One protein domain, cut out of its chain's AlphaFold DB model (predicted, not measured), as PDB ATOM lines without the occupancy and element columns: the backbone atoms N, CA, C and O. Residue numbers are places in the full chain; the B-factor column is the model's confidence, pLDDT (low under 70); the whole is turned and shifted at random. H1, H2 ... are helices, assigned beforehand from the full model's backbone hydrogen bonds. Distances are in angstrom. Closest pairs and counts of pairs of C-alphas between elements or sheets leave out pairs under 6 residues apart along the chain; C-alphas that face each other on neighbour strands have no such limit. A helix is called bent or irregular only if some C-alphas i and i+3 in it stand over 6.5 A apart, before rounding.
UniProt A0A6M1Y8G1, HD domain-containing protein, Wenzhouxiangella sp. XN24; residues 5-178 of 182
ATOM      1  N   LYS A   5     -36.191  40.684  -1.188       95.19
ATOM      2  CA  LYS A   5     -34.978  41.180  -0.524       95.19
ATOM      3  C   LYS A   5     -33.772  40.270  -0.762       95.19
ATOM      4  O   LYS A   5     -32.679  40.785  -0.971       95.19
ATOM      5  N   ILE A   6     -33.963  38.950  -0.827       95.75
ATOM      6  CA  ILE A   6     -32.873  38.016  -1.155       95.75
ATOM      7  C   ILE A   6     -32.319  38.237  -2.560       95.75
ATOM      8  O   ILE A   6     -31.108  38.186  -2.751       95.75
ATOM      9  N   GLN A   7     -33.177  38.515  -3.543       96.94
ATOM     10  CA  GLN A   7     -32.716  38.800  -4.905       96.94
ATOM     11  C   GLN A   7     -31.870  40.078  -4.931       96.94
ATOM     12  O   GLN A   7     -30.817  40.109  -5.565       96.94
ATOM     13  N   ALA A   8     -32.300  41.109  -4.196       98.12
ATOM     14  CA  ALA A   8     -31.542  42.345  -4.049       98.12
ATOM     15  C   ALA A   8     -30.202  42.123  -3.325       98.12
ATOM     16  O   ALA A   8     -29.187  42.662  -3.759       98.12
ATOM     17  N   ALA A   9     -30.177  41.303  -2.268       98.25
ATOM     18  CA  ALA A   9     -28.956  40.951  -1.547       98.25
ATOM     19  C   ALA A   9     -27.978  40.159  -2.421       98.25
ATOM     20  O   ALA A   9     -26.788  40.460  -2.439       98.25
ATOM     21  N   PHE A  10     -28.479  39.198  -3.199       98.31
ATOM     22  CA  PHE A  10     -27.675  38.434  -4.147       98.31
ATOM     23  C   PHE A  10     -27.046  39.337  -5.213       98.31
ATOM     24  O   PHE A  10     -25.839  39.270  -5.426       98.31
ATOM     25  N   ALA A  11     -27.841  40.202  -5.854       98.38
ATOM     26  CA  ALA A  11     -27.333  41.139  -6.855       98.38
ATOM     27  C   ALA A  11     -26.282  42.079  -6.248       98.38
ATOM     28  O   ALA A  11     -25.218  42.281  -6.822       98.38
ATOM     29  N   TYR A  12     -26.543  42.577  -5.041       98.38
ATOM     30  CA  TYR A  12     -25.616  43.434  -4.316       98.38
ATOM     31  C   TYR A  12     -24.285  42.744  -3.991       98.38
ATOM     32  O   TYR A  12     -23.223  43.324  -4.211       98.38
ATOM     33  N   ALA A  13     -24.331  41.503  -3.500       98.06
ATOM     34  CA  ALA A  13     -23.147  40.694  -3.222       98.06
ATOM     35  C   ALA A  13     -22.349  40.398  -4.502       98.06
ATOM     36  O   ALA A  13     -21.123  40.523  -4.517       98.06
ATOM     37  N   ALA A  14     -23.044  40.037  -5.584       98.00
ATOM     38  CA  ALA A  14     -22.439  39.747  -6.878       98.00
ATOM     39  C   ALA A  14     -21.734  40.975  -7.472       98.00
ATOM     40  O   ALA A  14     -20.608  40.848  -7.950       98.00
ATOM     41  N   ASP A  15     -22.359  42.151  -7.389       98.12
ATOM     42  CA  ASP A  15     -21.769  43.409  -7.849       98.12
ATOM     43  C   ASP A  15     -20.575  43.825  -6.976       98.12
ATOM     44  O   ASP A  15     -19.540  44.234  -7.499       98.12
ATOM     45  N   ALA A  16     -20.688  43.701  -5.648       97.12
ATOM     46  CA  ALA A  16     -19.623  44.082  -4.720       97.12
ATOM     47  C   ALA A  16     -18.360  43.220  -4.883       97.12
ATOM     48  O   ALA A  16     -17.255  43.757  -4.863       97.12
ATOM     49  N   HIS A  17     -18.525  41.911  -5.094       97.12
ATOM     50  CA  HIS A  17     -17.428  40.957  -5.296       97.12
ATOM     51  C   HIS A  17     -17.157  40.665  -6.783       97.12
ATOM     52  O   HIS A  17     -16.550  39.641  -7.119       97.12
ATOM     53  N   ALA A  18     -17.607  41.529  -7.699       96.62
ATOM     54  CA  ALA A  18     -17.400  41.334  -9.128       96.62
ATOM     55  C   ALA A  18     -15.900  41.230  -9.455       96.62
ATOM     56  O   ALA A  18     -15.100  42.103  -9.128       96.62
ATOM     57  N   GLY A  19     -15.508  40.134 -10.109       95.31
ATOM     58  CA  GLY A  19     -14.109  39.856 -10.450       95.31
ATOM     59  C   GLY A  19     -13.257  39.297  -9.303       95.31
ATOM     60  O   GLY A  19     -12.112  38.920  -9.547       95.31
ATOM     61  N   HIS A  20     -13.788  39.179  -8.081       96.56
ATOM     62  CA  HIS A  20     -13.098  38.475  -7.001       96.56
ATOM     63  C   HIS A  20     -13.128  36.962  -7.246       96.56
ATOM     64  O   HIS A  20     -14.161  36.377  -7.587       96.56
ATOM     65  N   CYS A  21     -11.993  36.310  -7.003       95.00
ATOM     66  CA  CYS A  21     -11.860  34.858  -7.005       95.00
ATOM     67  C   CYS A  21     -11.469  34.369  -5.614       95.00
ATOM     68  O   CYS A  21     -10.815  35.080  -4.846       95.00
ATOM     69  N   ARG A  22     -11.805  33.118  -5.299       91.62
ATOM     70  CA  ARG A  22     -11.283  32.475  -4.094       91.62
ATOM     71  C   ARG A  22      -9.769  32.364  -4.182       91.62
ATOM     72  O   ARG A  22      -9.217  32.033  -5.234       91.62
ATOM     73  N   LYS A  23      -9.107  32.627  -3.059       84.69
ATOM     74  CA  LYS A  23      -7.653  32.748  -2.976       84.69
ATOM     75  C   LYS A  23      -6.929  31.550  -3.602       84.69
ATOM     76  O   LYS A  23      -7.167  30.406  -3.233       84.69
ATOM     77  N   GLY A  24      -6.022  31.833  -4.538       83.88
ATOM     78  CA  GLY A  24      -5.227  30.807  -5.221       83.88
ATOM     79  C   GLY A  24      -6.014  29.940  -6.213       83.88
ATOM     80  O   GLY A  24      -5.551  28.853  -6.561       83.88
ATOM     81  N   THR A  25      -7.196  30.387  -6.655       87.06
ATOM     82  CA  THR A  25      -8.059  29.680  -7.616       87.06
ATOM     83  C   THR A  25      -8.679  30.649  -8.633       87.06
ATOM     84  O   THR A  25      -8.637  31.861  -8.445       87.06
ATOM     85  N   GLN A  26      -9.322  30.103  -9.672       91.44
ATOM     86  CA  GLN A  26     -10.167  30.852 -10.618       91.44
ATOM     87  C   GLN A  26     -11.665  30.763 -10.278       91.44
ATOM     88  O   GLN A  26     -12.509  31.133 -11.089       91.44
ATOM     89  N   ILE A  27     -12.009  30.207  -9.114       93.19
ATOM     90  CA  ILE A  27     -13.399  30.021  -8.701       93.19
ATOM     91  C   ILE A  27     -13.949  31.388  -8.272       93.19
ATOM     92  O   ILE A  27     -13.372  31.984  -7.359       93.19
ATOM     93  N   PRO A  28     -15.044  31.889  -8.876       96.88
ATOM     94  CA  PRO A  28     -15.631  33.172  -8.497       96.88
ATOM     95  C   PRO A  28     -16.007  33.211  -7.015       96.88
ATOM     96  O   PRO A  28     -16.612  32.267  -6.507       96.88
ATOM     97  N   TYR A  29     -15.703  34.312  -6.326       97.06
ATOM     98  CA  TYR A  29     -15.961  34.440  -4.887       97.06
ATOM     99  C   TYR A  29     -17.448  34.309  -4.536       97.06
ATOM    100  O   TYR A  29     -17.798  33.764  -3.495       97.06
ATOM    101  N   LEU A  30     -18.329  34.697  -5.464       97.69
ATOM    102  CA  LEU A  30     -19.776  34.517  -5.349       97.69
ATOM    103  C   LEU A  30     -20.181  33.069  -5.011       97.69
ATOM    104  O   LEU A  30     -21.162  32.866  -4.301       97.69
ATOM    105  N   SER A  31     -19.411  32.059  -5.446       97.56
ATOM    106  CA  SER A  31     -19.699  30.662  -5.101       97.56
ATOM    107  C   SER A  31     -19.635  30.415  -3.591       97.56
ATOM    108  O   SER A  31     -20.390  29.600  -3.070       97.56
ATOM    109  N   HIS A  32     -18.728  31.098  -2.886       98.00
ATOM    110  CA  HIS A  32     -18.607  31.009  -1.436       98.00
ATOM    111  C   HIS A  32     -19.793  31.665  -0.739       98.00
ATOM    112  O   HIS A  32     -20.400  31.026   0.115       98.00
ATOM    113  N   LEU A  33     -20.164  32.877  -1.155       98.25
ATOM    114  CA  LEU A  33     -21.291  33.614  -0.579       98.25
ATOM    115  C   LEU A  33     -22.599  32.824  -0.714       98.25
ATOM    116  O   LEU A  33     -23.343  32.667   0.251       98.25
ATOM    117  N   MET A  34     -22.841  32.239  -1.891       98.38
ATOM    118  CA  MET A  34     -23.988  31.355  -2.118       98.38
ATOM    119  C   MET A  34     -23.922  30.086  -1.262       98.38
ATOM    120  O   MET A  34     -24.937  29.661  -0.715       98.38
ATOM    121  N   GLY A  35     -22.737  29.481  -1.133       98.25
ATOM    122  CA  GLY A  35     -22.537  28.290  -0.311       98.25
ATOM    123  C   GLY A  35     -22.801  28.543   1.173       98.25
ATOM    124  O   GLY A  35     -23.471  27.739   1.815       98.25
ATOM    125  N   VAL A  36     -22.339  29.674   1.711       98.50
ATOM    126  CA  VAL A  36     -22.618  30.089   3.096       98.50
ATOM    127  C   VAL A  36     -24.103  30.361   3.288       98.50
ATOM    128  O   VAL A  36     -24.694  29.826   4.219       98.50
ATOM    129  N   ALA A  37     -24.731  31.111   2.381       98.00
ATOM    130  CA  ALA A  37     -26.164  31.387   2.450       98.00
ATOM    131  C   ALA A  37     -27.019  30.107   2.414       98.00
ATOM    132  O   ALA A  37     -27.997  30.016   3.151       98.00
ATOM    133  N   SER A  38     -26.631  29.104   1.614       97.56
ATOM    134  CA  SER A  38     -27.289  27.788   1.594       97.56
ATOM    135  C   SER A  38     -27.187  27.086   2.947       97.56
ATOM    136  O   SER A  38     -28.191  26.613   3.467       97.56
ATOM    137  N   LEU A  39     -25.993  27.059   3.549       97.75
ATOM    138  CA  LEU A  39     -25.779  26.422   4.852       97.75
ATOM    139  C   LEU A  39     -26.538  27.130   5.972       97.75
ATOM    140  O   LEU A  39     -27.107  26.470   6.835       97.75
ATOM    141  N   VAL A  40     -26.572  28.462   5.943       96.62
ATOM    142  CA  VAL A  40     -27.368  29.270   6.872       96.62
ATOM    143  C   VAL A  40     -28.853  28.955   6.715       96.62
ATOM    144  O   VAL A  40     -29.537  28.756   7.713       96.62
ATOM    145  N   MET A  41     -29.346  28.880   5.477       94.81
ATOM    146  CA  MET A  41     -30.746  28.580   5.184       94.81
ATOM    147  C   MET A  41     -31.154  27.195   5.690       94.81
ATOM    148  O   MET A  41     -32.212  27.060   6.295       94.81
ATOM    149  N   GLU A  42     -30.316  26.183   5.461       94.00
ATOM    150  CA  GLU A  42     -30.542  24.823   5.953       94.00
ATOM    151  C   GLU A  42     -30.522  24.790   7.485       94.00
ATOM    152  O   GLU A  42     -31.489  24.346   8.095       94.00
ATOM    153  N   ALA A  43     -29.479  25.336   8.115       92.75
ATOM    154  CA  ALA A  43     -29.319  25.296   9.567       92.75
ATOM    155  C   ALA A  43     -30.397  26.095  10.318       92.75
ATOM    156  O   ALA A  43     -30.879  25.655  11.357       92.75
ATOM    157  N   ALA A  44     -30.811  27.253   9.796       90.88
ATOM    158  CA  ALA A  44     -31.874  28.057  10.399       90.88
ATOM    159  C   ALA A  44     -33.272  27.431  10.228       90.88
ATOM    160  O   ALA A  44     -34.208  27.849  10.906       90.88
ATOM    161  N   ALA A  45     -33.421  26.456   9.325       89.19
ATOM    162  CA  ALA A  45     -34.654  25.699   9.121       89.19
ATOM    163  C   ALA A  45     -34.653  24.321   9.813       89.19
ATOM    164  O   ALA A  45     -35.711  23.700   9.891       89.19
ATOM    165  N   ASP A  46     -33.511  23.847  10.328       82.94
ATOM    166  CA  ASP A  46     -33.306  22.497  10.894       82.94
ATOM    167  C   ASP A  46     -33.872  22.315  12.327       82.94
ATOM    168  O   ASP A  46     -33.399  21.487  13.102       82.94
ATOM    169  N   GLY A  47     -34.872  23.115  12.717       70.56
ATOM    170  CA  GLY A  47     -35.493  23.107  14.052       70.56
ATOM    171  C   GLY A  47     -36.807  22.316  14.146       70.56
ATOM    172  O   GLY A  47     -37.151  21.533  13.263       70.56
ATOM    173  N   ASP A  48     -37.596  22.576  15.199       73.38
ATOM    174  CA  ASP A  48     -38.873  21.901  15.534       73.38
ATOM    175  C   ASP A  48     -40.039  22.165  14.541       73.38
ATOM    176  O   ASP A  48     -41.214  22.004  14.870       73.38
ATOM    177  N   GLY A  49     -39.732  22.565  13.304       71.81
ATOM    178  CA  GLY A  49     -40.698  22.802  12.229       71.81
ATOM    179  C   GLY A  49     -41.176  24.250  12.084       71.81
ATOM    180  O   GLY A  49     -41.994  24.522  11.204       71.81
ATOM    181  N   GLU A  50     -40.662  25.184  12.888       82.88
ATOM    182  CA  GLU A  50     -40.945  26.616  12.751       82.88
ATOM    183  C   GLU A  50     -39.757  27.365  12.142       82.88
ATOM    184  O   GLU A  50     -38.615  27.225  12.570       82.88
ATOM    185  N   ILE A  51     -40.043  28.188  11.133       87.94
ATOM    186  CA  ILE A  51     -39.059  29.081  10.526       87.94
ATOM    187  C   ILE A  51     -38.984  30.360  11.373       87.94
ATOM    188  O   ILE A  51     -40.022  31.017  11.513       87.94
ATOM    189  N   PRO A  52     -37.803  30.751  11.893       88.25
ATOM    190  CA  PRO A  52     -37.649  31.972  12.683       88.25
ATOM    191  C   PRO A  52     -38.141  33.225  11.943       88.25
ATOM    192  O   PRO A  52     -38.050  33.319  10.715       88.25
ATOM    193  N   GLU A  53     -38.631  34.224  12.681       90.12
ATOM    194  CA  GLU A  53     -39.085  35.496  12.095       90.12
ATOM    195  C   GLU A  53     -37.957  36.207  11.325       90.12
ATOM    196  O   GLU A  53     -38.183  36.795  10.267       90.12
ATOM    197  N   ASP A  54     -36.725  36.094  11.820       91.75
ATOM    198  CA  ASP A  54     -35.509  36.667  11.245       91.75
ATOM    199  C   ASP A  54     -34.785  35.727  10.265       91.75
ATOM    200  O   ASP A  54     -33.659  36.004   9.852       91.75
ATOM    201  N   PHE A  55     -35.439  34.651   9.816       94.44
ATOM    202  CA  PHE A  55     -34.872  33.698   8.858       94.44
ATOM    203  C   PHE A  55     -34.375  34.358   7.566       94.44
ATOM    204  O   PHE A  55     -33.303  34.029   7.064       94.44
ATOM    205  N   GLU A  56     -35.139  35.303   7.007       96.25
ATOM    206  CA  GLU A  56     -34.696  36.012   5.803       96.25
ATOM    207  C   GLU A  56     -33.472  36.899   6.089       96.25
ATOM    208  O   GLU A  56     -32.548  36.934   5.276       96.25
ATOM    209  N   ASP A  57     -33.433  37.560   7.251       97.19
ATOM    210  CA  ASP A  57     -32.316  38.419   7.656       97.19
ATOM    211  C   ASP A  57     -31.027  37.589   7.827       97.19
ATOM    212  O   ASP A  57     -29.965  38.005   7.367       97.19
ATOM    213  N   LEU A  58     -31.129  36.378   8.392       96.56
ATOM    214  CA  LEU A  58     -30.035  35.405   8.491       96.56
ATOM    215  C   LEU A  58     -29.470  35.027   7.117       96.56
ATOM    216  O   LEU A  58     -28.260  35.098   6.897       96.56
ATOM    217  N   VAL A  59     -30.337  34.650   6.175       97.50
ATOM    218  CA  VAL A  59     -29.910  34.245   4.826       97.50
ATOM    219  C   VAL A  59     -29.261  35.411   4.078       97.50
ATOM    220  O   VAL A  59     -28.231  35.232   3.426       97.50
ATOM    221  N   ILE A  60     -29.833  36.614   4.189       98.44
ATOM    222  CA  ILE A  60     -29.248  37.827   3.610       98.44
ATOM    223  C   ILE A  60     -27.883  38.109   4.243       98.44
ATOM    224  O   ILE A  60     -26.927  38.362   3.515       98.44
ATOM    225  N   ALA A  61     -27.755  38.022   5.567       98.12
ATOM    226  CA  ALA A  61     -26.473  38.212   6.235       98.12
ATOM    227  C   ALA A  61     -25.433  37.176   5.781       98.12
ATOM    228  O   ALA A  61     -24.291  37.543   5.532       98.12
ATOM    229  N   GLY A  62     -25.827  35.918   5.555       98.06
ATOM    230  CA  GLY A  62     -24.956  34.898   4.964       98.06
ATOM    231  C   GLY A  62     -24.424  35.275   3.574       98.06
ATOM    232  O   GLY A  62     -23.236  35.100   3.305       98.06
ATOM    233  N   LEU A  63     -25.263  35.860   2.709       98.25
ATOM    234  CA  LEU A  63     -24.829  36.380   1.401       98.25
ATOM    235  C   LEU A  63     -23.884  37.582   1.519       98.25
ATOM    236  O   LEU A  63     -23.049  37.785   0.641       98.25
ATOM    237  N   LEU A  64     -24.048  38.391   2.566       98.44
ATOM    238  CA  LEU A  64     -23.385  39.685   2.720       98.44
ATOM    239  C   LEU A  64     -22.220  39.680   3.715       98.44
ATOM    240  O   LEU A  64     -21.583  40.715   3.861       98.44
ATOM    241  N   HIS A  65     -21.927  38.571   4.393       97.38
ATOM    242  CA  HIS A  65     -21.028  38.565   5.555       97.38
ATOM    243  C   HIS A  65     -19.634  39.161   5.283       97.38
ATOM    244  O   HIS A  65     -19.095  39.838   6.153       97.38
ATOM    245  N   ASP A  66     -19.105  39.007   4.065       96.19
ATOM    246  CA  ASP A  66     -17.782  39.518   3.676       96.19
ATOM    247  C   ASP A  66     -17.795  40.897   2.998       96.19
ATOM    248  O   ASP A  66     -16.737  41.508   2.824       96.19
ATOM    249  N   VAL A  67     -18.958  41.435   2.600       95.56
ATOM    250  CA  VAL A  67     -18.986  42.650   1.757       95.56
ATOM    251  C   VAL A  67     -18.363  43.845   2.475       95.56
ATOM    252  O   VAL A  67     -17.740  44.702   1.845       95.56
ATOM    253  N   VAL A  68     -18.516  43.915   3.799       93.88
ATOM    254  CA  VAL A  68     -17.941  44.983   4.621       93.88
ATOM    255  C   VAL A  68     -16.428  44.818   4.729       93.88
ATOM    256  O   VAL A  68     -15.712  45.790   4.475       93.88
ATOM    257  N   GLU A  69     -15.928  43.618   5.034       89.69
ATOM    258  CA  GLU A  69     -14.487  43.387   5.200       89.69
ATOM    259  C   GLU A  69     -13.699  43.576   3.894       89.69
ATOM    260  O   GLU A  69     -12.599  44.146   3.918       89.69
ATOM    261  N   ASP A  70     -14.268  43.130   2.771       89.75
ATOM    262  CA  ASP A  70     -13.547  42.999   1.503       89.75
ATOM    263  C   ASP A  70     -13.915  44.058   0.459       89.75
ATOM    264  O   ASP A  70     -13.186  44.234  -0.520       89.75
ATOM    265  N   CYS A  71     -15.049  44.753   0.604       89.44
ATOM    266  CA  CYS A  71     -15.608  45.581  -0.476       89.44
ATOM    267  C   CYS A  71     -16.049  46.992  -0.053       89.44
ATOM    268  O   CYS A  71     -16.738  47.667  -0.830       89.44
ATOM    269  N   GLY A  72     -15.678  47.485   1.136       85.81
ATOM    270  CA  GLY A  72     -15.814  48.922   1.419       85.81
ATOM    271  C   GLY A  72     -15.930  49.388   2.867       85.81
ATOM    272  O   GLY A  72     -16.236  50.564   3.054       85.81
ATOM    273  N   GLY A  73     -15.716  48.539   3.875       90.12
ATOM    274  CA  GLY A  73     -15.595  48.956   5.277       90.12
ATOM    275  C   GLY A  73     -16.827  49.697   5.834       90.12
ATOM    276  O   GLY A  73     -17.958  49.403   5.437       90.12
ATOM    277  N   PRO A  74     -16.653  50.692   6.725       91.50
ATOM    278  CA  PRO A  74     -17.774  51.375   7.381       91.50
ATOM    279  C   PRO A  74     -18.815  52.005   6.428       91.50
ATOM    280  O   PRO A  74     -20.015  51.898   6.698       91.50
ATOM    281  N   PRO A  75     -18.440  52.637   5.290       93.38
ATOM    282  CA  PRO A  75     -19.412  53.061   4.280       93.38
ATOM    283  C   PRO A  75     -20.287  51.926   3.748       93.38
ATOM    284  O   PRO A  75     -21.485  52.124   3.546       93.38
ATOM    285  N   ARG A  76     -19.703  50.739   3.552       95.19
ATOM    286  CA  ARG A  76     -20.428  49.557   3.087       95.19
ATOM    287  C   ARG A  76     -21.420  49.069   4.134       95.19
ATOM    288  O   ARG A  76     -22.559  48.779   3.785       95.19
ATOM    289  N   LEU A  77     -21.028  49.053   5.407       96.56
ATOM    290  CA  LEU A  77     -21.920  48.670   6.501       96.56
ATOM    291  C   LEU A  77     -23.152  49.588   6.587       96.56
ATOM    292  O   LEU A  77     -24.275  49.109   6.741       96.56
ATOM    293  N   ARG A  78     -22.971  50.905   6.411       96.56
ATOM    294  CA  ARG A  78     -24.100  51.853   6.360       96.56
ATOM    295  C   ARG A  78     -25.056  51.561   5.202       96.56
ATOM    296  O   ARG A  78     -26.267  51.642   5.382       96.56
ATOM    297  N   ASP A  79     -24.522  51.217   4.032       97.69
ATOM    298  CA  ASP A  79     -25.328  50.859   2.861       97.69
ATOM    299  C   ASP A  79     -26.091  49.537   3.076       97.69
ATOM    300  O   ASP A  79     -27.267  49.443   2.726       97.69
ATOM    301  N   VAL A  80     -25.473  48.548   3.738       98.19
ATOM    302  CA  VAL A  80     -26.140  47.297   4.142       98.19
ATOM    303  C   VAL A  80     -27.317  47.582   5.079       98.19
ATOM    304  O   VAL A  80     -28.433  47.140   4.793       98.19
ATOM    305  N   ARG A  81     -27.111  48.377   6.139       98.38
ATOM    306  CA  ARG A  81     -28.180  48.770   7.080       98.38
ATOM    307  C   ARG A  81     -29.327  49.487   6.368       98.38
ATOM    308  O   ARG A  81     -30.489  49.144   6.571       98.38
ATOM    309  N   ALA A  82     -29.012  50.427   5.476       98.06
ATOM    310  CA  ALA A  82     -30.015  51.188   4.735       98.06
ATOM    311  C   ALA A  82     -30.861  50.327   3.779       98.06
ATOM    312  O   ALA A  82     -32.051  50.592   3.609       98.06
ATOM    313  N   ARG A  83     -30.269  49.310   3.139       97.75
ATOM    314  CA  ARG A  83     -30.958  48.474   2.137       97.75
ATOM    315  C   ARG A  83     -31.681  47.274   2.731       97.75
ATOM    316  O   ARG A  83     -32.749  46.908   2.243       97.75
ATOM    317  N   PHE A  84     -31.087  46.647   3.741       98.00
ATOM    318  CA  PHE A  84     -31.519  45.339   4.238       98.00
ATOM    319  C   PHE A  84     -31.998  45.374   5.694       98.00
ATOM    320  O   PHE A  84     -32.670  44.442   6.126       98.00
ATOM    321  N   GLY A  85     -31.766  46.482   6.404       97.81
ATOM    322  CA  GLY A  85     -32.205  46.704   7.779       97.81
ATOM    323  C   GLY A  85     -31.101  46.476   8.809       97.81
ATOM    324  O   GLY A  85     -30.075  45.851   8.533       97.81
ATOM    325  N   ASP A  86     -31.332  46.983  10.021       97.31
ATOM    326  CA  ASP A  86     -30.325  46.966  11.086       97.31
ATOM    327  C   ASP A  86     -29.953  45.559  11.542       97.31
ATOM    328  O   ASP A  86     -28.772  45.307  11.724       97.31
ATOM    329  N   ARG A  87     -30.901  44.612  11.611       96.19
ATOM    330  CA  ARG A  87     -30.589  43.222  11.993       96.19
ATOM    331  C   ARG A  87     -29.567  42.572  11.064       96.19
ATOM    332  O   ARG A  87     -28.641  41.921  11.533       96.19
ATOM    333  N   VAL A  88     -29.704  42.774   9.752       97.75
ATOM    334  CA  VAL A  88     -28.716  42.291   8.774       97.75
ATOM    335  C   VAL A  88     -27.377  42.987   8.993       97.75
ATOM    336  O   VAL A  88     -26.343  42.328   9.024       97.75
ATOM    337  N   GLY A  89     -27.395  44.313   9.162       97.25
ATOM    338  CA  GLY A  89     -26.188  45.094   9.426       97.25
ATOM    339  C   GLY A  89     -25.450  44.638  10.682       97.25
ATOM    340  O   GLY A  89     -24.238  44.465  10.625       97.25
ATOM    341  N   ASP A  90     -26.172  44.378  11.771       95.44
ATOM    342  CA  ASP A  90     -25.616  43.883  13.027       95.44
ATOM    343  C   ASP A  90     -24.932  42.529  12.807       95.44
ATOM    344  O   ASP A  90     -23.778  42.360  13.192       95.44
ATOM    345  N   ILE A  91     -25.584  41.570  12.140       95.56
ATOM    346  CA  ILE A  91     -24.984  40.250  11.881       95.56
ATOM    347  C   ILE A  91     -23.714  40.385  11.024       95.56
ATOM    348  O   ILE A  91     -22.683  39.807  11.363       95.56
ATOM    349  N   VAL A  92     -23.761  41.174   9.945       96.25
ATOM    350  CA  VAL A  92     -22.619  41.383   9.034       96.25
ATOM    351  C   VAL A  92     -21.450  42.081   9.738       96.25
ATOM    352  O   VAL A  92     -20.298  41.684   9.568       96.25
ATOM    353  N   GLU A  93     -21.730  43.091  10.561       93.81
ATOM    354  CA  GLU A  93     -20.721  43.763  11.384       93.81
ATOM    355  C   GLU A  93     -20.040  42.780  12.340       93.81
ATOM    356  O   GLU A  93     -18.816  42.765  12.440       93.81
ATOM    357  N   HIS A  94     -20.807  41.891  12.977       90.38
ATOM    358  CA  HIS A  94     -20.251  40.875  13.869       90.38
ATOM    359  C   HIS A  94     -19.403  39.815  13.157       90.38
ATOM    360  O   HIS A  94     -18.571  39.199  13.829       90.38
ATOM    361  N   CYS A  95     -19.624  39.581  11.860       90.31
ATOM    362  CA  CYS A  95     -18.826  38.678  11.026       90.31
ATOM    363  C   CYS A  95     -17.566  39.339  10.446       90.31
ATOM    364  O   CYS A  95     -16.732  38.644   9.873       90.31
ATOM    365  N   THR A  96     -17.414  40.657  10.589       86.62
ATOM    366  CA  THR A  96     -16.274  41.404  10.055       86.62
ATOM    367  C   THR A  96     -15.124  41.417  11.064       86.62
ATOM    368  O   THR A  96     -15.258  41.971  12.154       86.62
ATOM    369  N   ASP A  97     -13.960  40.866  10.704       78.38
ATOM    370  CA  ASP A  97     -12.816  40.775  11.628       78.38
ATOM    371  C   ASP A  97     -12.166  42.137  11.908       78.38
ATOM    372  O   ASP A  97     -11.549  42.342  12.954       78.38
ATOM    373  N   ALA A  98     -12.187  43.044  10.927       75.88
ATOM    374  CA  ALA A  98     -11.622  44.381  11.066       75.88
ATOM    375  C   ALA A  98     -12.217  45.372  10.066       75.88
ATOM    376  O   ALA A  98     -12.270  45.107   8.865       75.88
ATOM    377  N   MET A  99     -12.526  46.567  10.569       77.25
ATOM    378  CA  MET A  99     -12.908  47.743   9.789       77.25
ATOM    379  C   MET A  99     -11.899  48.868  10.051       77.25
ATOM    380  O   MET A  99     -12.197  49.766  10.834       77.25
ATOM    381  N   PRO A 100     -10.682  48.806   9.476       71.25
ATOM    382  CA  PRO A 100      -9.728  49.900   9.626       71.25
ATOM    383  C   PRO A 100     -10.305  51.180   9.011       71.25
ATOM    384  O   PRO A 100     -10.964  51.129   7.964       71.25
ATOM    385  N   GLU A 101     -10.037  52.323   9.637       72.12
ATOM    386  CA  GLU A 101     -10.405  53.611   9.053       72.12
ATOM    387  C   GLU A 101      -9.590  53.878   7.771       72.12
ATOM    388  O   GLU A 101      -8.518  53.293   7.563       72.12
ATOM    389  N   PRO A 102     -10.065  54.758   6.868       68.19
ATOM    390  CA  PRO A 102      -9.323  55.109   5.664       68.19
ATOM    391  C   PRO A 102      -7.897  55.584   5.988       68.19
ATOM    392  O   PRO A 102      -7.697  56.641   6.581       68.19
ATOM    393  N   GLY A 103      -6.901  54.809   5.552       67.31
ATOM    394  CA  GLY A 103      -5.480  55.089   5.786       67.31
ATOM    395  C   GLY A 103      -4.838  54.269   6.910       67.31
ATOM    396  O   GLY A 103      -3.615  54.304   7.044       67.31
ATOM    397  N   GLU A 104      -5.614  53.493   7.666       76.56
ATOM    398  CA  GLU A 104      -5.092  52.566   8.670       76.56
ATOM    399  C   GLU A 104      -4.743  51.201   8.062       76.56
ATOM    400  O   GLU A 104      -5.384  50.711   7.127       76.56
ATOM    401  N   GLN A 105      -3.712  50.557   8.611       75.75
ATOM    402  CA  GLN A 105      -3.390  49.172   8.281       75.75
ATOM    403  C   GLN A 105      -4.118  48.230   9.235       75.75
ATOM    404  O   GLN A 105      -4.182  48.474  10.440       75.75
ATOM    405  N   LYS A 106      -4.628  47.115   8.700       77.94
ATOM    406  CA  LYS A 106      -5.140  46.022   9.532       77.94
ATOM    407  C   LYS A 106      -4.011  45.537  10.451       77.94
ATOM    408  O   LYS A 106      -2.887  45.335   9.990       77.94
ATOM    409  N   ALA A 107      -4.333  45.307  11.723       81.81
ATOM    410  CA  ALA A 107      -3.421  44.643  12.651       81.81
ATOM    411  C   ALA A 107      -2.957  43.276  12.089       81.81
ATOM    412  O   ALA A 107      -3.642  42.698  11.226       81.81
ATOM    413  N   PRO A 108      -1.817  42.736  12.564       84.69
ATOM    414  CA  PRO A 108      -1.315  41.436  12.135       84.69
ATOM    415  C   PRO A 108      -2.391  40.346  12.183       84.69
ATOM    416  O   PRO A 108      -3.226  40.302  13.086       84.69
ATOM    417  N   TRP A 109      -2.371  39.438  11.202       81.56
ATOM    418  CA  TRP A 109      -3.412  38.416  11.039       81.56
ATOM    419  C   TRP A 109      -3.654  37.598  12.316       81.56
ATOM    420  O   TRP A 109      -4.806  37.390  12.690       81.56
ATOM    421  N   ALA A 110      -2.583  37.179  12.997       82.31
ATOM    422  CA  ALA A 110      -2.683  36.372  14.211       82.31
ATOM    423  C   ALA A 110      -3.403  37.127  15.338       82.31
ATOM    424  O   ALA A 110      -4.281  36.561  15.985       82.31
ATOM    425  N   GLU A 111      -3.092  38.411  15.520       85.31
ATOM    426  CA  GLU A 111      -3.733  39.261  16.526       85.31
ATOM    427  C   GLU A 111      -5.221  39.446  16.226       85.31
ATOM    428  O   GLU A 111      -6.052  39.231  17.107       85.31
ATOM    429  N   ARG A 112      -5.577  39.740  14.966       84.69
ATOM    430  CA  ARG A 112      -6.986  39.867  14.555       84.69
ATOM    431  C   ARG A 112      -7.776  38.590  14.809       84.69
ATOM    432  O   ARG A 112      -8.882  38.651  15.329       84.69
ATOM    433  N   LYS A 113      -7.208  37.427  14.475       83.44
ATOM    434  CA  LYS A 113      -7.890  36.142  14.667       83.44
ATOM    435  C   LYS A 113      -8.037  35.772  16.138       83.44
ATOM    436  O   LYS A 113      -9.096  35.282  16.510       83.44
ATOM    437  N   GLN A 114      -7.031  36.031  16.975       84.44
ATOM    438  CA  GLN A 114      -7.143  35.818  18.422       84.44
ATOM    439  C   GLN A 114      -8.198  36.738  19.045       84.44
ATOM    440  O   GLN A 114      -9.040  36.267  19.807       84.44
ATOM    441  N   ALA A 115      -8.214  38.019  18.662       83.12
ATOM    442  CA  ALA A 115      -9.237  38.960  19.107       83.12
ATOM    443  C   ALA A 115     -10.641  38.512  18.674       83.12
ATOM    444  O   ALA A 115     -11.539  38.441  19.507       83.12
ATOM    445  N   TYR A 116     -10.818  38.132  17.402       82.88
ATOM    446  CA  TYR A 116     -12.094  37.633  16.889       82.88
ATOM    447  C   TYR A 116     -12.578  36.395  17.651       82.88
ATOM    448  O   TYR A 116     -13.721  36.364  18.102       82.88
ATOM    449  N   LEU A 117     -11.703  35.405  17.863       83.38
ATOM    450  CA  LEU A 117     -12.021  34.192  18.623       83.38
ATOM    451  C   LEU A 117     -12.453  34.503  20.061       83.38
ATOM    452  O   LEU A 117     -13.446  33.941  20.516       83.38
ATOM    453  N   ALA A 118     -11.768  35.426  20.738       83.94
ATOM    454  CA  ALA A 118     -12.144  35.859  22.083       83.94
ATOM    455  C   ALA A 118     -13.540  36.507  22.119       83.94
ATOM    456  O   ALA A 118     -14.242  36.398  23.120       83.94
ATOM    457  N   THR A 119     -13.983  37.139  21.023       80.69
ATOM    458  CA  THR A 119     -15.363  37.642  20.951       80.69
ATOM    459  C   THR A 119     -16.392  36.517  20.851       80.69
ATOM    460  O   THR A 119     -17.483  36.673  21.384       80.69
ATOM    461  N   LEU A 120     -16.072  35.387  20.202       79.25
ATOM    462  CA  LEU A 120     -17.036  34.303  19.965       79.25
ATOM    463  C   LEU A 120     -17.528  33.651  21.263       79.25
ATOM    464  O   LEU A 120     -18.692  33.274  21.332       79.25
ATOM    465  N   GLU A 121     -16.671  33.549  22.283       76.31
ATOM    466  CA  GLU A 121     -17.018  32.953  23.587       76.31
ATOM    467  C   GLU A 121     -18.093  33.752  24.341       76.31
ATOM    468  O   GLU A 121     -18.837  33.199  25.147       76.31
ATOM    469  N   HIS A 122     -18.198  35.051  24.059       73.56
ATOM    470  CA  HIS A 122     -19.107  35.972  24.741       73.56
ATOM    471  C   HIS A 122     -20.202  36.522  23.819       73.56
ATOM    472  O   HIS A 122     -20.872  37.495  24.167       73.56
ATOM    473  N   LYS A 123     -20.379  35.950  22.622       71.56
ATOM    474  CA  LYS A 123     -21.452  36.358  21.708       71.56
ATOM    475  C   LYS A 123     -22.769  35.721  22.144       71.56
ATOM    476  O   LYS A 123     -23.002  34.541  21.902       71.56
ATOM    477  N   ASP A 124     -23.654  36.545  22.694       69.19
ATOM    478  CA  ASP A 124     -25.034  36.149  23.010       69.19
ATOM    479  C   ASP A 124     -25.923  36.051  21.754       69.19
ATOM    480  O   ASP A 124     -26.986  35.428  21.777       69.19
ATOM    481  N   ASP A 125     -25.501  36.655  20.635       80.94
ATOM    482  CA  ASP A 125     -26.252  36.615  19.381       80.94
ATOM    483  C   ASP A 125     -25.931  35.352  18.565       80.94
ATOM    484  O   ASP A 125     -24.957  35.290  17.802       80.94
ATOM    485  N   TYR A 126     -26.805  34.350  18.691       85.69
ATOM    486  CA  TYR A 126     -26.716  33.084  17.959       85.69
ATOM    487  C   TYR A 126     -26.660  33.265  16.433       85.69
ATOM    488  O   TYR A 126     -26.137  32.400  15.731       85.69
ATOM    489  N   ARG A 127     -27.166  34.381  15.898       90.56
ATOM    490  CA  ARG A 127     -27.293  34.615  14.453       90.56
ATOM    491  C   ARG A 127     -25.938  34.853  13.814       90.56
ATOM    492  O   ARG A 127     -25.606  34.229  12.809       90.56
ATOM    493  N   ALA A 128     -25.116  35.686  14.449       90.31
ATOM    494  CA  ALA A 128     -23.734  35.899  14.030       90.31
ATOM    495  C   ALA A 128     -22.894  34.624  14.182       90.31
ATOM    496  O   ALA A 128     -22.048  34.337  13.331       90.31
ATOM    497  N   LEU A 129     -23.149  33.826  15.227       91.94
ATOM    498  CA  LEU A 129     -22.488  32.533  15.414       91.94
ATOM    499  C   LEU A 129     -22.859  31.539  14.310       91.94
ATOM    500  O   LEU A 129     -21.971  30.885  13.770       91.94
ATOM    501  N   LEU A 130     -24.135  31.463  13.929       93.94
ATOM    502  CA  LEU A 130     -24.615  30.581  12.866       93.94
ATOM    503  C   LEU A 130     -23.994  30.943  11.509       93.94
ATOM    504  O   LEU A 130     -23.461  30.064  10.828       93.94
ATOM    505  N   VAL A 131     -23.977  32.230  11.143       96.19
ATOM    506  CA  VAL A 131     -23.314  32.698   9.910       96.19
ATOM    507  C   VAL A 131     -21.809  32.422   9.958       96.19
ATOM    508  O   VAL A 131     -21.250  31.892   8.999       96.19
ATOM    509  N   THR A 132     -21.157  32.682  11.094       94.00
ATOM    510  CA  THR A 132     -19.728  32.383  11.284       94.00
ATOM    511  C   THR A 132     -19.440  30.888  11.135       94.00
ATOM    512  O   THR A 132     -18.478  30.506  10.470       94.00
ATOM    513  N   ALA A 133     -20.261  30.023  11.730       94.12
ATOM    514  CA  ALA A 133     -20.100  28.576  11.640       94.12
ATOM    515  C   ALA A 133     -20.280  28.082  10.198       94.12
ATOM    516  O   ALA A 133     -19.480  27.272   9.723       94.12
ATOM    517  N   ALA A 134     -21.275  28.608   9.478       97.12
ATOM    518  CA  ALA A 134     -21.500  28.311   8.067       97.12
ATOM    519  C   ALA A 134     -20.319  28.750   7.184       97.12
ATOM    520  O   ALA A 134     -19.869  27.967   6.340       97.12
ATOM    521  N   ASP A 135     -19.764  29.943   7.418       96.69
ATOM    522  CA  ASP A 135     -18.533  30.415   6.776       96.69
ATOM    523  C   ASP A 135     -17.371  29.430   7.009       96.69
ATOM    524  O   ASP A 135     -16.801  28.878   6.055       96.69
ATOM    525  N   LYS A 136     -17.056  29.118   8.274       95.00
ATOM    526  CA  LYS A 136     -15.948  28.201   8.598       95.00
ATOM    527  C   LYS A 136     -16.166  26.805   8.025       95.00
ATOM    528  O   LYS A 136     -15.207  26.202   7.535       95.00
ATOM    529  N   LEU A 137     -17.398  26.303   8.018       95.88
ATOM    530  CA  LEU A 137     -17.733  25.014   7.419       95.88
ATOM    531  C   LEU A 137     -17.507  25.024   5.903       95.88
ATOM    532  O   LEU A 137     -16.861  24.114   5.375       95.88
ATOM    533  N   HIS A 138     -17.986  26.048   5.194       97.06
ATOM    534  CA  HIS A 138     -17.795  26.156   3.749       97.06
ATOM    535  C   HIS A 138     -16.309  26.295   3.380       97.06
ATOM    536  O   HIS A 138     -15.820  25.638   2.454       97.06
ATOM    537  N   ASN A 139     -15.563  27.107   4.131       94.12
ATOM    538  CA  ASN A 139     -14.120  27.253   3.963       94.12
ATOM    539  C   ASN A 139     -13.373  25.934   4.213       94.12
ATOM    540  O   ASN A 139     -12.557  25.533   3.381       94.12
ATOM    541  N   THR A 140     -13.715  25.202   5.274       93.44
ATOM    542  CA  THR A 140     -13.115  23.894   5.594       93.44
ATOM    543  C   THR A 140     -13.403  22.848   4.518       93.44
ATOM    544  O   THR A 140     -12.490  22.149   4.074       93.44
ATOM    545  N   ARG A 141     -14.649  22.768   4.026       94.06
ATOM    546  CA  ARG A 141     -15.024  21.865   2.923       94.06
ATOM    547  C   ARG A 141     -14.206  22.147   1.667       94.06
ATOM    548  O   ARG A 141     -13.710  21.217   1.041       94.06
ATOM    549  N   ALA A 142     -14.015  23.419   1.334       92.19
ATOM    550  CA  ALA A 142     -13.220  23.804   0.179       92.19
ATOM    551  C   ALA A 142     -11.738  23.449   0.330       92.19
ATOM    552  O   ALA A 142     -11.161  22.890  -0.596       92.19
ATOM    553  N   ILE A 143     -11.152  23.696   1.505       90.12
ATOM    554  CA  ILE A 143      -9.778  23.286   1.827       90.12
ATOM    555  C   ILE A 143      -9.613  21.765   1.678       90.12
ATOM    556  O   ILE A 143      -8.636  21.297   1.094       90.12
ATOM    557  N   LEU A 144     -10.586  20.981   2.151       89.44
ATOM    558  CA  LEU A 144     -10.582  19.525   2.008       89.44
ATOM    559  C   LEU A 144     -10.670  19.085   0.538       89.44
ATOM    560  O   LEU A 144      -9.920  18.205   0.109       89.44
ATOM    561  N   THR A 145     -11.566  19.685  -0.249       89.56
ATOM    562  CA  THR A 145     -11.682  19.417  -1.693       89.56
ATOM    563  C   THR A 145     -10.382  19.732  -2.426       89.56
ATOM    564  O   THR A 145      -9.932  18.955  -3.271       89.56
ATOM    565  N   ASP A 146      -9.759  20.844  -2.069       88.06
ATOM    566  CA  ASP A 146      -8.491  21.303  -2.604       88.06
ATOM    567  C   ASP A 146      -7.351  20.318  -2.326       88.06
ATOM    568  O   ASP A 146      -6.616  19.955  -3.249       88.06
ATOM    569  N   LEU A 147      -7.242  19.838  -1.084       87.44
ATOM    570  CA  LEU A 147      -6.265  18.825  -0.691       87.44
ATOM    571  C   LEU A 147      -6.476  17.516  -1.461       87.44
ATOM    572  O   LEU A 147      -5.530  16.976  -2.037       87.44
ATOM    573  N   ARG A 148      -7.721  17.025  -1.510       87.56
ATOM    574  CA  ARG A 148      -8.081  15.789  -2.225       87.56
ATOM    575  C   ARG A 148      -7.795  15.891  -3.721       87.56
ATOM    576  O   ARG A 148      -7.363  14.915  -4.325       87.56
ATOM    577  N   THR A 149      -8.000  17.066  -4.311       87.19
ATOM    578  CA  THR A 149      -7.676  17.325  -5.719       87.19
ATOM    579  C   THR A 149      -6.170  17.257  -5.950       87.19
ATOM    580  O   THR A 149      -5.733  16.533  -6.840       87.19
ATOM    581  N   CYS A 150      -5.363  17.918  -5.113       87.12
ATOM    582  CA  CYS A 150      -3.904  17.822  -5.205       87.12
ATOM    583  C   CYS A 150      -3.407  16.372  -5.080       87.12
ATOM    584  O   CYS A 150      -2.558  15.957  -5.864       87.12
ATOM    585  N   GLN A 151      -3.965  15.593  -4.144       86.75
ATOM    586  CA  GLN A 151      -3.624  14.177  -3.963       86.75
ATOM    587  C   GLN A 151      -3.998  13.325  -5.179       86.75
ATOM    588  O   GLN A 151      -3.172  12.560  -5.672       86.75
ATOM    589  N   ARG A 152      -5.233  13.466  -5.674       90.00
ATOM    590  CA  ARG A 152      -5.735  12.717  -6.832       90.00
ATOM    591  C   ARG A 152      -4.921  13.003  -8.092       90.00
ATOM    592  O   ARG A 152      -4.637  12.083  -8.851       90.00
ATOM    593  N   ASP A 153      -4.551  14.261  -8.298       92.31
ATOM    594  CA  ASP A 153      -3.843  14.710  -9.495       92.31
ATOM    595  C   ASP A 153      -2.312  14.507  -9.373       92.31
ATOM    596  O   ASP A 153      -1.567  14.861 -10.284       92.31
ATOM    597  N   GLY A 154      -1.827  13.948  -8.254       90.25
ATOM    598  CA  GLY A 154      -0.404  13.675  -8.015       90.25
ATOM    599  C   GLY A 154       0.464  14.930  -7.871       90.25
ATOM    600  O   GLY A 154       1.671  14.876  -8.111       90.25
ATOM    601  N   ARG A 155      -0.132  16.072  -7.508       86.88
ATOM    602  CA  ARG A 155       0.575  17.354  -7.376       86.88
ATOM    603  C   ARG A 155       1.398  17.397  -6.082       86.88
ATOM    604  O   ARG A 155       0.954  16.860  -5.063       86.88
ATOM    605  N   PRO A 156       2.561  18.075  -6.065       85.00
ATOM    606  CA  PRO A 156       3.325  18.282  -4.839       85.00
ATOM    607  C   PRO A 156       2.476  18.943  -3.745       85.00
ATOM    608  O   PRO A 156       1.838  19.968  -3.980       85.00
ATOM    609  N   GLN A 157       2.526  18.416  -2.518       78.88
ATOM    610  CA  GLN A 157       1.783  18.974  -1.376       78.88
ATOM    611  C   GLN A 157       2.162  20.440  -1.085       78.88
ATOM    612  O   GLN A 157       1.333  21.214  -0.616       78.88
ATOM    613  N   ALA A 158       3.383  20.856  -1.437       80.44
ATOM    614  CA  ALA A 158       3.815  22.251  -1.366       80.44
ATOM    615  C   ALA A 158       2.884  23.213  -2.129       80.44
ATOM    616  O   ALA A 158       2.660  24.329  -1.670       80.44
ATOM    617  N   GLU A 159       2.289  22.782  -3.247       82.31
ATOM    618  CA  GLU A 159       1.372  23.617  -4.033       82.31
ATOM    619  C   GLU A 159       0.037  23.869  -3.322       82.31
ATOM    620  O   GLU A 159      -0.572  24.919  -3.518       82.31
ATOM    621  N   PHE A 160      -0.413  22.940  -2.472       83.50
ATOM    622  CA  PHE A 160      -1.596  23.140  -1.630       83.50
ATOM    623  C   PHE A 160      -1.353  24.253  -0.601       83.50
ATOM    624  O   PHE A 160      -2.205  25.122  -0.409       83.50
ATOM    625  N   TRP A 161      -0.161  24.283   0.001       82.19
ATOM    626  CA  TRP A 161       0.192  25.272   1.019       82.19
ATOM    627  C   TRP A 161       0.281  26.707   0.482       82.19
ATOM    628  O   TRP A 161       0.007  27.643   1.228       82.19
ATOM    629  N   LEU A 162       0.541  26.898  -0.819       79.69
ATOM    630  CA  LEU A 162       0.541  28.223  -1.464       79.69
ATOM    631  C   LEU A 162      -0.819  28.943  -1.399       79.69
ATOM    632  O   LEU A 162      -0.898  30.147  -1.649       79.69
ATOM    633  N   ARG A 163      -1.907  28.238  -1.063       77.31
ATOM    634  CA  ARG A 163      -3.244  28.837  -0.939       77.31
ATOM    635  C   ARG A 163      -3.438  29.617   0.366       77.31
ATOM    636  O   ARG A 163      -4.285  30.512   0.422       77.31
ATOM    637  N   PHE A 164      -2.621  29.390   1.393       79.81
ATOM    638  CA  PHE A 164      -2.783  30.002   2.719       79.81
ATOM    639  C   PHE A 164      -2.018  31.330   2.849       79.81
ATOM    640  O   PHE A 164      -1.089  31.602   2.096       79.81
ATOM    641  N   VAL A 165      -2.531  32.263   3.668       66.00
ATOM    642  CA  VAL A 165      -1.887  33.581   3.923       66.00
ATOM    643  C   VAL A 165      -0.912  33.488   5.093       66.00
ATOM    644  O   VAL A 165       0.101  34.175   5.096       66.00
ATOM    645  N   ALA A 166      -1.249  32.663   6.085       65.50
ATOM    646  CA  ALA A 166      -0.365  32.379   7.200       65.50
ATOM    647  C   ALA A 166       0.848  31.585   6.709       65.50
ATOM    648  O   ALA A 166       0.740  30.830   5.733       65.50
ATOM    649  N   ASP A 167       1.972  31.751   7.406       59.38
ATOM    650  CA  ASP A 167       3.155  30.925   7.194       59.38
ATOM    651  C   ASP A 167       2.775  29.444   7.209       59.38
ATOM    652  O   ASP A 167       1.805  29.034   7.862       59.38
ATOM    653  N   LYS A 168       3.542  28.642   6.462       55.72
ATOM    654  CA  LYS A 168       3.372  27.190   6.449       55.72
ATOM    655  C   LYS A 168       3.266  26.711   7.907       55.72
ATOM    656  O   LYS A 168       4.140  27.068   8.701       55.72
ATOM    657  N   PRO A 169       2.218  25.949   8.272       61.53
ATOM    658  CA  PRO A 169       2.103  25.454   9.632       61.53
ATOM    659  C   PRO A 169       3.351  24.638   9.990       61.53
ATOM    660  O   PRO A 169       3.981  24.050   9.106       61.53
ATOM    661  N   ASP A 170       3.703  24.605  11.277       60.03
ATOM    662  CA  ASP A 170       4.805  23.766  11.757       60.03
ATOM    663  C   ASP A 170       4.620  22.319  11.251       60.03
ATOM    664  O   ASP A 170       3.493  21.841  11.077       60.03
ATOM    665  N   ALA A 171       5.725  21.614  11.001       61.38
ATOM    666  CA  ALA A 171       5.781  20.269  10.424       61.38
ATOM    667  C   ALA A 171       4.919  19.237  11.180       61.38
ATOM    668  O   ALA A 171       4.607  18.163  10.659       61.38
ATOM    669  N   ASP A 172       4.531  19.541  12.418       59.38
ATOM    670  CA  ASP A 172       3.583  18.760  13.204       59.38
ATOM    671  C   ASP A 172       2.143  18.816  12.664       59.38
ATOM    672  O   ASP A 172       1.511  17.780  12.467       59.38
ATOM    673  N   LEU A 173       1.644  20.005  12.317       60.00
ATOM    674  CA  LEU A 173       0.312  20.180  11.732       60.00
ATOM    675  C   LEU A 173       0.226  19.538  10.342       60.00
ATOM    676  O   LEU A 173      -0.776  18.901  10.035       60.00
ATOM    677  N   GLU A 174       1.290  19.628   9.534       61.81
ATOM    678  CA  GLU A 174       1.376  18.987   8.211       61.81
ATOM    679  C   GLU A 174       1.268  17.453   8.295       61.81
ATOM    680  O   GLU A 174       0.578  16.842   7.475       61.81
ATOM    681  N   ARG A 175       1.876  16.833   9.319       63.19
ATOM    682  CA  ARG A 175       1.780  15.382   9.566       63.19
ATOM    683  C   ARG A 175       0.399  14.937  10.036       63.19
ATOM    684  O   ARG A 175       0.024  13.801   9.767       63.19
ATOM    685  N   ARG A 176      -0.351  15.820  10.699       62.56
ATOM    686  CA  ARG A 176      -1.678  15.529  11.266       62.56
ATOM    687  C   ARG A 176      -2.840  15.818  10.319       62.56
ATOM    688  O   ARG A 176      -3.950  15.376  10.590       62.56
ATOM    689  N   VAL A 177      -2.617  16.510   9.194       60.47
ATOM    690  CA  VAL A 177      -3.668  16.761   8.184       60.47
ATOM    691  C   VAL A 177      -4.406  15.481   7.756       60.47
ATOM    692  O   VAL A 177      -5.632  15.531   7.672       60.47
ATOM    693  N   PRO A 178      -3.736  14.334   7.517       59.25
ATOM    694  CA  PRO A 178      -4.437  13.087   7.234       59.25
ATOM    695  C   PRO A 178      -5.346  12.658   8.390       59.25
ATOM    696  O   PRO A 178      -6.467  12.260   8.137       59.25
TER     697      PRO A 178
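Overview. This is residues 5 to 178 of the 182 residues of the protein "HD domain-containing protein" of Wenzhouxiangella sp. XN24 (UniProt A0A6M1Y8G1). A cluster of helices, H1 to H6, packs on the first half of one long helix, H8, which then runs on beyond the cluster with short H9 folded back on its last part. In the cluster H1, H2 and H3 are side by side, and the hairpin of H5 and H6 packs on H3 through H6; H7 and H10 touch no helix. The printed part has 174 residues with ten named helices, H1 to H10 in chain order, and no named strand; the class is all helix. It is compact, with a radius of gyration of the C-alphas of 17.2 A and spans of 47 by 45 by 35 A.

Arrangement. H8, residues 126 to 152, touches H2, residues 30 to 45, with its residues 130 to 139 alone, at a steep tilt of 52 degrees; the closest C-alphas, of Val 36 and Ala 134, are 5.4 A apart. H8 touches H3, residues 55 to 64, with residues 127 to 131 alone, closest at Gly 62 and Val 131, C-alphas 5.7 A apart. It touches H6, residues 86 to 95, with residues 127 to 132 alone, closest at Ile 91 and Ala 128, C-alphas 5.0 A apart. H9, residues 157 to 161, touches residues 146 to 151 of H8, with the closest C-alphas, of Leu 147 and Phe 160, 6.4 A apart. H1, residues 5 to 16, forms with H2 and H3 an up and down bundle, each helix running against the one before it. H2 and H3, a hairpin, touch at a shallow tilt of 20 degrees; the closest C-alphas, of Ala 37 and Gly 62, are 4.5 A apart. H1 and H2, also a hairpin, only just touch, with 3 pairs of C-alphas within 8 A, the closest those of Ala 14 and Leu 30 at 6.1 A. H5, residues 73 to 84, and H6 form a hairpin, with the closest C-alphas, of Arg 81 and Gly 89, 4.8 A apart. H4, residues 67 to 71, touches H5 only at the corner, closest at Val 68 and Arg 76, C-alphas 5.4 A apart. H7, residues 109 to 120, is close to H8 but not clearly touching, and H10, residues 171 to 178, is apart from H8. Every O i to N i+4 pair is within hydrogen-bond range in H1 to H9, and 3 of 4 are in H10.

Along the chain. H8 is 38.3 A from C-alpha 126 at (-26.716, 33.084, 17.959) to C-alpha 152. H2 measures 22.5 A, H7 16.8 A, H5 16.4 A and H1 16.2 A, with C-alpha 5 at (-34.978, 41.180, -0.524). H10 is irregular, with C-alphas 175 and 178 7.0 A apart; C-alpha 178 is at (-4.437, 13.087, 7.234).

Size, cuts and confidence. The C-alphas farthest apart, of Ala 82 and Gly 154, are 49.5 A apart. The printed part has no cut; residues 17 to 29 and 96 to 108 are long links. The mean pLDDT of the printed part is 87.7, with residues 102 to 103, 124 and 165 to 178 under 70.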